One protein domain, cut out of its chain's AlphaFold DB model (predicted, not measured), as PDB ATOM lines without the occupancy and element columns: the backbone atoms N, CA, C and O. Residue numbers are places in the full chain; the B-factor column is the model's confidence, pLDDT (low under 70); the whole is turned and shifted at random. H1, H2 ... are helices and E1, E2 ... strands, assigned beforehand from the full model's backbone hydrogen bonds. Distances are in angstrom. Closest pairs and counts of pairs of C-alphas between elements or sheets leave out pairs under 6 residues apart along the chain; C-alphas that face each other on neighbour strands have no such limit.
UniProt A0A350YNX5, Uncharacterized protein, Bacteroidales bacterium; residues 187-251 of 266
ATOM      1  N   VAL A 187     -44.619 -32.767 -22.619       88.12
ATOM      2  CA  VAL A 187     -45.434 -32.506 -21.427       88.12
ATOM      3  C   VAL A 187     -46.444 -31.403 -21.726       88.12
ATOM      4  O   VAL A 187     -47.642 -31.583 -21.536       88.12
ATOM      5  N   PHE A 188     -45.968 -30.276 -22.261       90.06
ATOM      6  CA  PHE A 188     -46.805 -29.135 -22.626       90.06
ATOM      7  C   PHE A 188     -46.698 -28.847 -24.115       90.06
ATOM      8  O   PHE A 188     -45.594 -28.764 -24.651       90.06
ATOM      9  N   SER A 189     -47.846 -28.677 -24.762       90.19
ATOM     10  CA  SER A 189     -47.987 -28.197 -26.136       90.19
ATOM     11  C   SER A 189     -49.113 -27.167 -26.151       90.19
ATOM     12  O   SER A 189     -50.232 -27.473 -26.552       90.19
ATOM     13  N   LEU A 190     -48.809 -25.978 -25.633       91.31
ATOM     14  CA  LEU A 190     -49.745 -24.888 -25.368       91.31
ATOM     15  C   LEU A 190     -49.431 -23.684 -26.260       91.31
ATOM     16  O   LEU A 190     -48.271 -23.385 -26.550       91.31
ATOM     17  N   GLN A 191     -50.450 -22.929 -26.641       89.56
ATOM     18  CA  GLN A 191     -50.299 -21.571 -27.145       89.56
ATOM     19  C   GLN A 191     -49.949 -20.631 -25.983       89.56
ATOM     20  O   GLN A 191     -50.398 -20.858 -24.859       89.56
ATOM     21  N   PRO A 192     -49.214 -19.526 -26.218       86.31
ATOM     22  CA  PRO A 192     -48.906 -18.575 -25.153       86.31
ATOM     23  C   PRO A 192     -50.148 -18.120 -24.378       86.31
ATOM     24  O   PRO A 192     -50.102 -18.022 -23.160       86.31
ATOM     25  N   SER A 193     -51.264 -17.867 -25.067       86.94
ATOM     26  CA  SER A 193     -52.528 -17.431 -24.456       86.94
ATOM     27  C   SER A 193     -53.197 -18.480 -23.565       86.94
ATOM     28  O   SER A 193     -54.041 -18.114 -22.754       86.94
ATOM     29  N   GLU A 194     -52.839 -19.756 -23.706       91.25
ATOM     30  CA  GLU A 194     -53.348 -20.854 -22.875       91.25
ATOM     31  C   GLU A 194     -52.570 -20.984 -21.552       91.25
ATOM     32  O   GLU A 194     -53.022 -21.659 -20.629       91.25
ATOM     33  N   ILE A 195     -51.415 -20.319 -21.426       92.19
ATOM     34  CA  ILE A 195     -50.586 -20.349 -20.217       92.19
ATOM     35  C   ILE A 195     -51.105 -19.312 -19.225       92.19
ATOM     36  O   ILE A 195     -50.741 -18.147 -19.333       92.19
ATOM     37  N   HIS A 196     -51.898 -19.752 -18.242       92.44
ATOM     38  CA  HIS A 196     -52.478 -18.885 -17.203       92.44
ATOM     39  C   HIS A 196     -51.423 -18.190 -16.323       92.44
ATOM     40  O   HIS A 196     -51.523 -17.000 -16.006       92.44
ATOM     41  N   SER A 197     -50.406 -18.939 -15.898       93.75
ATOM     42  CA  SER A 197     -49.316 -18.406 -15.090       93.75
ATOM     43  C   SER A 197     -48.064 -19.269 -15.160       93.75
ATOM     44  O   SER A 197     -48.151 -20.483 -15.334       93.75
ATOM     45  N   VAL A 198     -46.909 -18.643 -14.951       94.31
ATOM     46  CA  VAL A 198     -45.616 -19.304 -14.764       94.31
ATOM     47  C   VAL A 198     -45.039 -18.846 -13.432       94.31
ATOM     48  O   VAL A 198     -44.863 -17.646 -13.231       94.31
ATOM     49  N   THR A 199     -44.728 -19.786 -12.546       94.88
ATOM     50  CA  THR A 199     -44.098 -19.506 -11.250       94.88
ATOM     51  C   THR A 199     -42.671 -20.025 -11.267       94.88
ATOM     52  O   THR A 199     -42.433 -21.177 -11.623       94.88
ATOM     53  N   PHE A 200     -41.727 -19.171 -10.889       94.56
ATOM     54  CA  PHE A 200     -40.345 -19.542 -10.644       94.56
ATOM     55  C   PHE A 200     -40.048 -19.406  -9.153       94.56
ATOM     56  O   PHE A 200     -40.124 -18.308  -8.598       94.56
ATOM     57  N   GLU A 201     -39.682 -20.522  -8.530       93.81
ATOM     58  CA  GLU A 201     -39.296 -20.588  -7.125       93.81
ATOM     59  C   GLU A 201     -37.783 -20.773  -7.025       93.81
ATOM     60  O   GLU A 201     -37.226 -21.778  -7.469       93.81
ATOM     61  N   ASN A 202     -37.102 -19.786  -6.446       92.50
ATOM     62  CA  ASN A 202     -35.679 -19.881  -6.161       92.50
ATOM     63  C   ASN A 202     -35.479 -20.300  -4.703       92.50
ATOM     64  O   ASN A 202     -35.696 -19.519  -3.781       92.50
ATOM     65  N   LEU A 203     -35.035 -21.541  -4.500       92.94
ATOM     66  CA  LEU A 203     -34.853 -22.111  -3.163       92.94
ATOM     67  C   LEU A 203     -33.616 -21.566  -2.428       92.94
ATOM     68  O   LEU A 203     -33.535 -21.677  -1.210       92.94
ATOM     69  N   SER A 204     -32.639 -21.001  -3.148       94.38
ATOM     70  CA  SER A 204     -31.420 -20.433  -2.551       94.38
ATOM     71  C   SER A 204     -31.572 -18.956  -2.197       94.38
ATOM     72  O   SER A 204     -31.075 -18.513  -1.167       94.38
ATOM     73  N   ASP A 205     -32.262 -18.200  -3.046       93.38
ATOM     74  CA  ASP A 205     -32.609 -16.804  -2.807       93.38
ATOM     75  C   ASP A 205     -34.096 -16.611  -3.086       93.38
ATOM     76  O   ASP A 205     -34.509 -16.277  -4.199       93.38
ATOM     77  N   THR A 206     -34.904 -16.818  -2.049       91.31
ATOM     78  CA  THR A 206     -36.363 -16.744  -2.151       91.31
ATOM     79  C   THR A 206     -36.839 -15.373  -2.611       91.31
ATOM     80  O   THR A 206     -37.881 -15.301  -3.261       91.31
ATOM     81  N   SER A 207     -36.080 -14.299  -2.358       90.19
ATOM     82  CA  SER A 207     -36.415 -12.934  -2.790       90.19
ATOM     83  C   SER A 207     -36.370 -12.741  -4.311       90.19
ATOM     84  O   SER A 207     -37.027 -11.842  -4.836       90.19
ATOM     85  N   SER A 208     -35.660 -13.627  -5.015       90.69
ATOM     86  CA  SER A 208     -35.573 -13.679  -6.477       90.69
ATOM     87  C   SER A 208     -36.656 -14.557  -7.127       90.69
ATOM     88  O   SER A 208     -36.614 -14.780  -8.340       90.69
ATOM     89  N   SER A 209     -37.618 -15.069  -6.352       94.62
ATOM     90  CA  SER A 209     -38.775 -15.800  -6.885       94.62
ATOM     91  C   SER A 209     -39.779 -14.838  -7.518       94.62
ATOM     92  O   SER A 209     -39.917 -13.684  -7.104       94.62
ATOM     93  N   PHE A 210     -40.482 -15.300  -8.549       95.06
ATOM     94  CA  PHE A 210     -41.481 -14.485  -9.231       95.06
ATOM     95  C   PHE A 210     -42.574 -15.332  -9.875       95.06
ATOM     96  O   PHE A 210     -42.396 -16.511 -10.182       95.06
ATOM     97  N   MET A 211     -43.706 -14.694 -10.143       95.94
ATOM     98  CA  MET A 211     -44.822 -15.257 -10.887       95.94
ATOM     99  C   MET A 211     -45.187 -14.330 -12.039       95.94
ATOM    100  O   MET A 211     -45.357 -13.127 -11.860       95.94
ATOM    101  N   ILE A 212     -45.354 -14.891 -13.227       95.25
ATOM    102  CA  ILE A 212     -45.934 -14.200 -14.372       95.25
ATOM    103  C   ILE A 212     -47.365 -14.694 -14.525       95.25
ATOM    104  O   ILE A 212     -47.575 -15.893 -14.679       95.25
ATOM    105  N   LYS A 213     -48.343 -13.789 -14.511       94.06
ATOM    106  CA  LYS A 213     -49.732 -14.087 -14.884       94.06
ATOM    107  C   LYS A 213     -49.980 -13.609 -16.303       94.06
ATOM    108  O   LYS A 213     -49.654 -12.471 -16.643       94.06
ATOM    109  N   TYR A 214     -50.557 -14.471 -17.128       87.94
ATOM    110  CA  TYR A 214     -50.824 -14.183 -18.527       87.94
ATOM    111  C   TYR A 214     -52.087 -14.926 -18.959       87.94
ATOM    112  O   TYR A 214     -52.272 -16.087 -18.656       87.94
ATOM    113  N   ALA A 215     -53.010 -14.251 -19.628       78.56
ATOM    114  CA  ALA A 215     -54.233 -14.883 -20.135       78.56
ATOM    115  C   ALA A 215     -54.540 -14.362 -21.544       78.56
ATOM    116  O   ALA A 215     -55.663 -13.976 -21.852       78.56
ATOM    117  N   GLY A 216     -53.491 -14.240 -22.370       76.06
ATOM    118  CA  GLY A 216     -53.579 -13.708 -23.736       76.06
ATOM    119  C   GLY A 216     -53.657 -12.178 -23.854       76.06
ATOM    120  O   GLY A 216     -53.900 -11.677 -24.946       76.06
ATOM    121  N   GLY A 217     -53.459 -11.441 -22.755       84.12
ATOM    122  CA  GLY A 217     -53.495  -9.973 -22.696       84.12
ATOM    123  C   GLY A 217     -52.134  -9.339 -22.395       84.12
ATOM    124  O   GLY A 217     -51.107  -9.766 -22.906       84.12
ATOM    125  N   ILE A 218     -52.105  -8.311 -21.547       87.56
ATOM    126  CA  ILE A 218     -50.848  -7.758 -21.021       87.56
ATOM    127  C   ILE A 218     -50.422  -8.628 -19.828       87.56
ATOM    128  O   ILE A 218     -51.252  -8.861 -18.949       87.56
ATOM    129  N   PRO A 219     -49.182  -9.146 -19.784       92.12
ATOM    130  CA  PRO A 219     -48.730  -9.939 -18.647       92.12
ATOM    131  C   PRO A 219     -48.586  -9.073 -17.389       92.12
ATOM    132  O   PRO A 219     -48.209  -7.909 -17.477       92.12
ATOM    133  N   SER A 220     -48.814  -9.667 -16.221       93.19
ATOM    134  CA  SER A 220     -48.447  -9.084 -14.923       93.19
ATOM    135  C   SER A 220     -47.298  -9.883 -14.322       93.19
ATOM    136  O   SER A 220     -47.329 -11.114 -14.338       93.19
ATOM    137  N   LEU A 221     -46.294  -9.193 -13.779       95.25
ATOM    138  CA  LEU A 221     -45.152  -9.802 -13.098       95.25
ATOM    139  C   LEU A 221     -45.253  -9.517 -11.600       95.25
ATOM    140  O   LEU A 221     -45.241  -8.362 -11.189       95.25
ATOM    141  N   LEU A 222     -45.323 -10.560 -10.785       94.50
ATOM    142  CA  LEU A 222     -45.400 -10.484  -9.332       94.50
ATOM    143  C   LEU A 222     -44.097 -11.015  -8.728       94.50
ATOM    144  O   LEU A 222     -43.619 -12.071  -9.132       94.50
ATOM    145  N   GLY A 223     -43.524 -10.283  -7.774       91.19
ATOM    146  CA  GLY A 223     -42.551 -10.837  -6.828       91.19
ATOM    147  C   GLY A 223     -43.279 -11.460  -5.633       91.19
ATOM    148  O   GLY A 223     -44.499 -11.607  -5.667       91.19
ATOM    149  N   ASN A 224     -42.555 -11.760  -4.553       84.38
ATOM    150  CA  ASN A 224     -43.140 -12.401  -3.364       84.38
ATOM    151  C   ASN A 224     -44.304 -11.610  -2.748       84.38
ATOM    152  O   ASN A 224     -45.348 -12.182  -2.455       84.38
ATOM    153  N   ASP A 225     -44.144 -10.289  -2.611       82.88
ATOM    154  CA  ASP A 225     -45.068  -9.471  -1.810       82.88
ATOM    155  C   ASP A 225     -45.788  -8.377  -2.617       82.88
ATOM    156  O   ASP A 225     -46.634  -7.657  -2.085       82.88
ATOM    157  N   ARG A 226     -45.427  -8.184  -3.895       88.62
ATOM    158  CA  ARG A 226     -45.949  -7.082  -4.721       88.62
ATOM    159  C   ARG A 226     -45.859  -7.346  -6.216       88.62
ATOM    160  O   ARG A 226     -45.005  -8.099  -6.682       88.62
ATOM    161  N   GLU A 227     -46.678  -6.627  -6.973       92.00
ATOM    162  CA  GLU A 227     -46.502  -6.500  -8.417       92.00
ATOM    163  C   GLU A 227     -45.235  -5.686  -8.727       92.00
ATOM    164  O   GLU A 227     -44.950  -4.660  -8.102       92.00
ATOM    165  N   LEU A 228     -44.438  -6.180  -9.671       91.31
ATOM    166  CA  LEU A 228     -43.231  -5.537 -10.167       91.31
ATOM    167  C   LEU A 228     -43.584  -4.693 -11.392       91.31
ATOM    168  O   LEU A 228     -44.371  -5.100 -12.244       91.31
ATOM    169  N   THR A 229     -42.963  -3.523 -11.516       91.00
ATOM    170  CA  THR A 229     -43.182  -2.575 -12.620       91.00
ATOM    171  C   THR A 229     -41.866  -2.234 -13.318       91.00
ATOM    172  O   THR A 229     -40.793  -2.472 -12.768       91.00
ATOM    173  N   GLY A 230     -41.925  -1.632 -14.510       90.25
ATOM    174  CA  GLY A 230     -40.729  -1.166 -15.232       90.25
ATOM    175  C   GLY A 230     -39.926  -2.270 -15.930       90.25
ATOM    176  O   GLY A 230     -38.781  -2.051 -16.317       90.25
ATOM    177  N   TRP A 231     -40.511  -3.457 -16.086       91.06
ATOM    178  CA  TRP A 231     -39.933  -4.564 -16.840       91.06
ATOM    179  C   TRP A 231     -40.228  -4.444 -18.340       91.06
ATOM    180  O   TRP A 231     -41.188  -3.812 -18.775       91.06
ATOM    181  N   ASP A 232     -39.381  -5.088 -19.139       92.69
ATOM    182  CA  ASP A 232     -39.517  -5.156 -20.590       92.69
ATOM    183  C   ASP A 232     -40.527  -6.245 -20.975       92.69
ATOM    184  O   ASP A 232     -40.282  -7.441 -20.781       92.69
ATOM    185  N   THR A 233     -41.663  -5.835 -21.542       91.31
ATOM    186  CA  THR A 233     -42.739  -6.750 -21.937       91.31
ATOM    187  C   THR A 233     -42.289  -7.811 -22.928       91.31
ATOM    188  O   THR A 233     -42.737  -8.954 -22.836       91.31
ATOM    189  N   SER A 234     -41.346  -7.490 -23.815       92.00
ATOM    190  CA  SER A 234     -40.821  -8.467 -24.769       92.00
ATOM    191  C   SER A 234     -40.058  -9.599 -24.071       92.00
ATOM    192  O   SER A 234     -40.157 -10.756 -24.484       92.00
ATOM    193  N   ARG A 235     -39.357  -9.306 -22.964       94.12
ATOM    194  CA  ARG A 235     -38.624 -10.313 -22.179       94.12
ATOM    195  C   ARG A 235     -39.563 -11.234 -21.413       94.12
ATOM    196  O   ARG A 235     -39.325 -12.438 -21.390       94.12
ATOM    197  N   VAL A 236     -40.630 -10.689 -20.831       93.56
ATOM    198  CA  VAL A 236     -41.635 -11.478 -20.099       93.56
ATOM    199  C   VAL A 236     -42.393 -12.404 -21.051       93.56
ATOM    200  O   VAL A 236     -42.494 -13.601 -20.790       93.56
ATOM    201  N   LEU A 237     -42.839 -11.891 -22.204       91.31
ATOM    202  CA  LEU A 237     -43.489 -12.714 -23.230       91.31
ATOM    203  C   LEU A 237     -42.552 -13.799 -23.776       91.31
ATOM    204  O   LEU A 237     -42.966 -14.945 -23.956       91.31
ATOM    205  N   ARG A 238     -41.268 -13.479 -23.979       92.81
ATOM    206  CA  ARG A 238     -40.256 -14.475 -24.352       92.81
ATOM    207  C   ARG A 238     -40.091 -15.550 -23.276       92.81
ATOM    208  O   ARG A 238     -39.983 -16.719 -23.630       92.81
ATOM    209  N   TYR A 239     -40.089 -15.189 -21.996       94.38
ATOM    210  CA  TYR A 239     -39.983 -16.165 -20.911       94.38
ATOM    211  C   TYR A 239     -41.182 -17.124 -20.895       94.38
ATOM    212  O   TYR A 239     -40.985 -18.333 -20.833       94.38
ATOM    213  N   ILE A 240     -42.409 -16.613 -21.063       92.81
ATOM    214  CA  ILE A 240     -43.617 -17.450 -21.212       92.81
ATOM    215  C   ILE A 240     -43.469 -18.425 -22.391       92.81
ATOM    216  O   ILE A 240     -43.836 -19.593 -22.278       92.81
ATOM    217  N   SER A 241     -42.881 -17.979 -23.510       91.88
ATOM    218  CA  SER A 241     -42.702 -18.826 -24.698       91.88
ATOM    219  C   SER A 241     -41.818 -20.057 -24.470       91.88
ATOM    220  O   SER A 241     -41.898 -21.016 -25.229       91.88
ATOM    221  N   TYR A 242     -41.002 -20.084 -23.414       93.00
ATOM    222  CA  TYR A 242     -40.205 -21.268 -23.082       93.00
ATOM    223  C   TYR A 242     -41.063 -22.441 -22.593       93.00
ATOM    224  O   TYR A 242     -40.633 -23.588 -22.679       93.00
ATOM    225  N   PHE A 243     -42.290 -22.169 -22.143       93.00
ATOM    226  CA  PHE A 243     -43.208 -23.170 -21.599       93.00
ATOM    227  C   PHE A 243     -44.320 -23.565 -22.576       93.00
ATOM    228  O   PHE A 243     -45.119 -24.445 -22.269       93.00
ATOM    229  N   THR A 244     -44.360 -22.977 -23.777       92.62
ATOM    230  CA  THR A 244     -45.331 -23.365 -24.817       92.62
ATOM    231  C   THR A 244     -45.078 -24.778 -25.320       92.62
ATOM    232  O   THR A 244     -46.004 -25.471 -25.734       92.62
ATOM    233  N   ARG A 245     -43.814 -25.221 -25.302       92.94
ATOM    234  CA  ARG A 245     -43.436 -26.574 -25.697       92.94
ATOM    235  C   ARG A 245     -42.356 -27.144 -24.790       92.94
ATOM    236  O   ARG A 245     -41.183 -26.840 -24.976       92.94
ATOM    237  N   VAL A 246     -42.748 -28.021 -23.871       93.19
ATOM    238  CA  VAL A 246     -41.819 -28.670 -22.934       93.19
ATOM    239  C   VAL A 246     -41.682 -30.150 -23.290       93.19
ATOM    240  O   VAL A 246     -42.603 -30.921 -23.018       93.19
ATOM    241  N   PRO A 247     -40.587 -30.567 -23.954       91.81
ATOM    242  CA  PRO A 247     -40.328 -31.971 -24.244       91.81
ATOM    243  C   PRO A 247     -39.801 -32.721 -23.015       91.81
ATOM    244  O   PRO A 247     -39.299 -32.113 -22.075       91.81
ATOM    245  N   PHE A 248     -39.858 -34.049 -23.067       90.94
ATOM    246  CA  PHE A 248     -39.123 -34.929 -22.155       90.94
ATOM    247  C   PHE A 248     -38.293 -35.939 -22.959       90.94
ATOM    248  O   PHE A 248     -38.526 -36.134 -24.154       90.94
ATOM    249  N   GLU A 249     -37.292 -36.548 -22.327       83.69
ATOM    250  CA  GLU A 249     -36.334 -37.423 -23.013       83.69
ATOM    251  C   GLU A 249     -36.884 -38.835 -23.241       83.69
ATOM    252  O   GLU A 249     -36.856 -39.352 -24.362       83.69
ATOM    253  N   SER A 250     -37.433 -39.447 -22.195       83.06
ATOM    254  CA  SER A 250     -37.976 -40.800 -22.237       83.06
ATOM    255  C   SER A 250     -39.105 -40.988 -21.232       83.06
ATOM    256  O   SER A 250     -39.222 -40.278 -20.236       83.06
ATOM    257  N   TRP A 251     -39.942 -41.983 -21.507       83.81
ATOM    258  CA  TRP A 251     -40.797 -42.565 -20.482       83.81
ATOM    259  C   TRP A 251     -39.925 -43.357 -19.509       83.81
ATOM    260  O   TRP A 251     -38.987 -44.015 -19.957       83.81
TER     261      TRP A 251
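What this domain is: This is residues 187 to 251 of the 266 residues of an uncharacterized protein of Bacteroidales bacterium (UniProt A0A350YNX5). A small sheet of three strands, E2, E3 and E4, has one short helix, H1, crossing over one of its faces, and at one end of the longest axis the strands E1 and E5, the first and last along the chain, pair as a separate two-stranded ribbon. The larger sheet has the order E2, E3, E4 and both sheets are antiparallel. The printed part has 65 residues, with five named strands and one named helix in the order E1, E2, E3, E4, H1, E5. The class is mixed, helices and strands, though just 26 residues, under half, are in named elements. The whole is only just compact, close to loose, with a radius of gyration of the C-alphas of 12.9 A, and its outline is flat, 38 by 31 by 16 A.

Where its parts are: In the larger sheet, E2 is residues 197 to 200, 10.1 A from first to last C-alpha, with C-alpha 197 at (-49.316, -18.406, -15.090). E3 is residues 210 to 213, 10.0 A, and E4 is residues 220 to 222, 6.5 A. H1 is residues 233 to 241, 12.4 A. E1 is residues 187 to 189, 6.9 A, starting with C-alpha 187 at (-45.434, -32.506, -21.427). E5 is residues 245 to 247, 6.4 A, and C-alpha 247 is at (-40.328, -31.971, -24.244).

How they stand to each other: E2, E3 and E4 form a meander, each strand the antiparallel neighbour of the one before, with E2 and E4 as edge strands. The hairpin of E2 and E3 has directions 172 degrees apart, with N 198 and O 212 at 2.8 A, within hydrogen-bond range. In the hairpin of E3 and E4 the angle is 155 degrees, and N 213 and O 220 are within hydrogen-bond range at 2.9 A. Residues 221 to 222 of E4 also pair, antiparallel, with residues 227 to 228. H1 is on this sheet at a height over the sheet of 9.3 A. It lies only just over E4, on which 3 of its 9 C-alphas fall, and runs across the strands, at 83 degrees to E4 on the local plane. The closest C-alphas of H1 and E2 are those of Ile 240 and Val 198, 7.0 A apart. In H1 every O i to N i+4 pair is within hydrogen-bond range. E1 and E5 are antiparallel neighbours at 150 degrees, with N 187 and O 246 within hydrogen-bond range at 2.8 A. E1 is apart from E2, E3, E4 and H1, and E5 is apart from E2, E3 and E4.

The domain as a whole: The two C-alphas farthest apart are those of Gly 230 and Trp 251, at 41.7 A. The printed part has no cut. The link from H1 to E5 is tight, the other four are short, and no link is long. The mean pLDDT of the printed part is 90.9, and no printed residue is under 70.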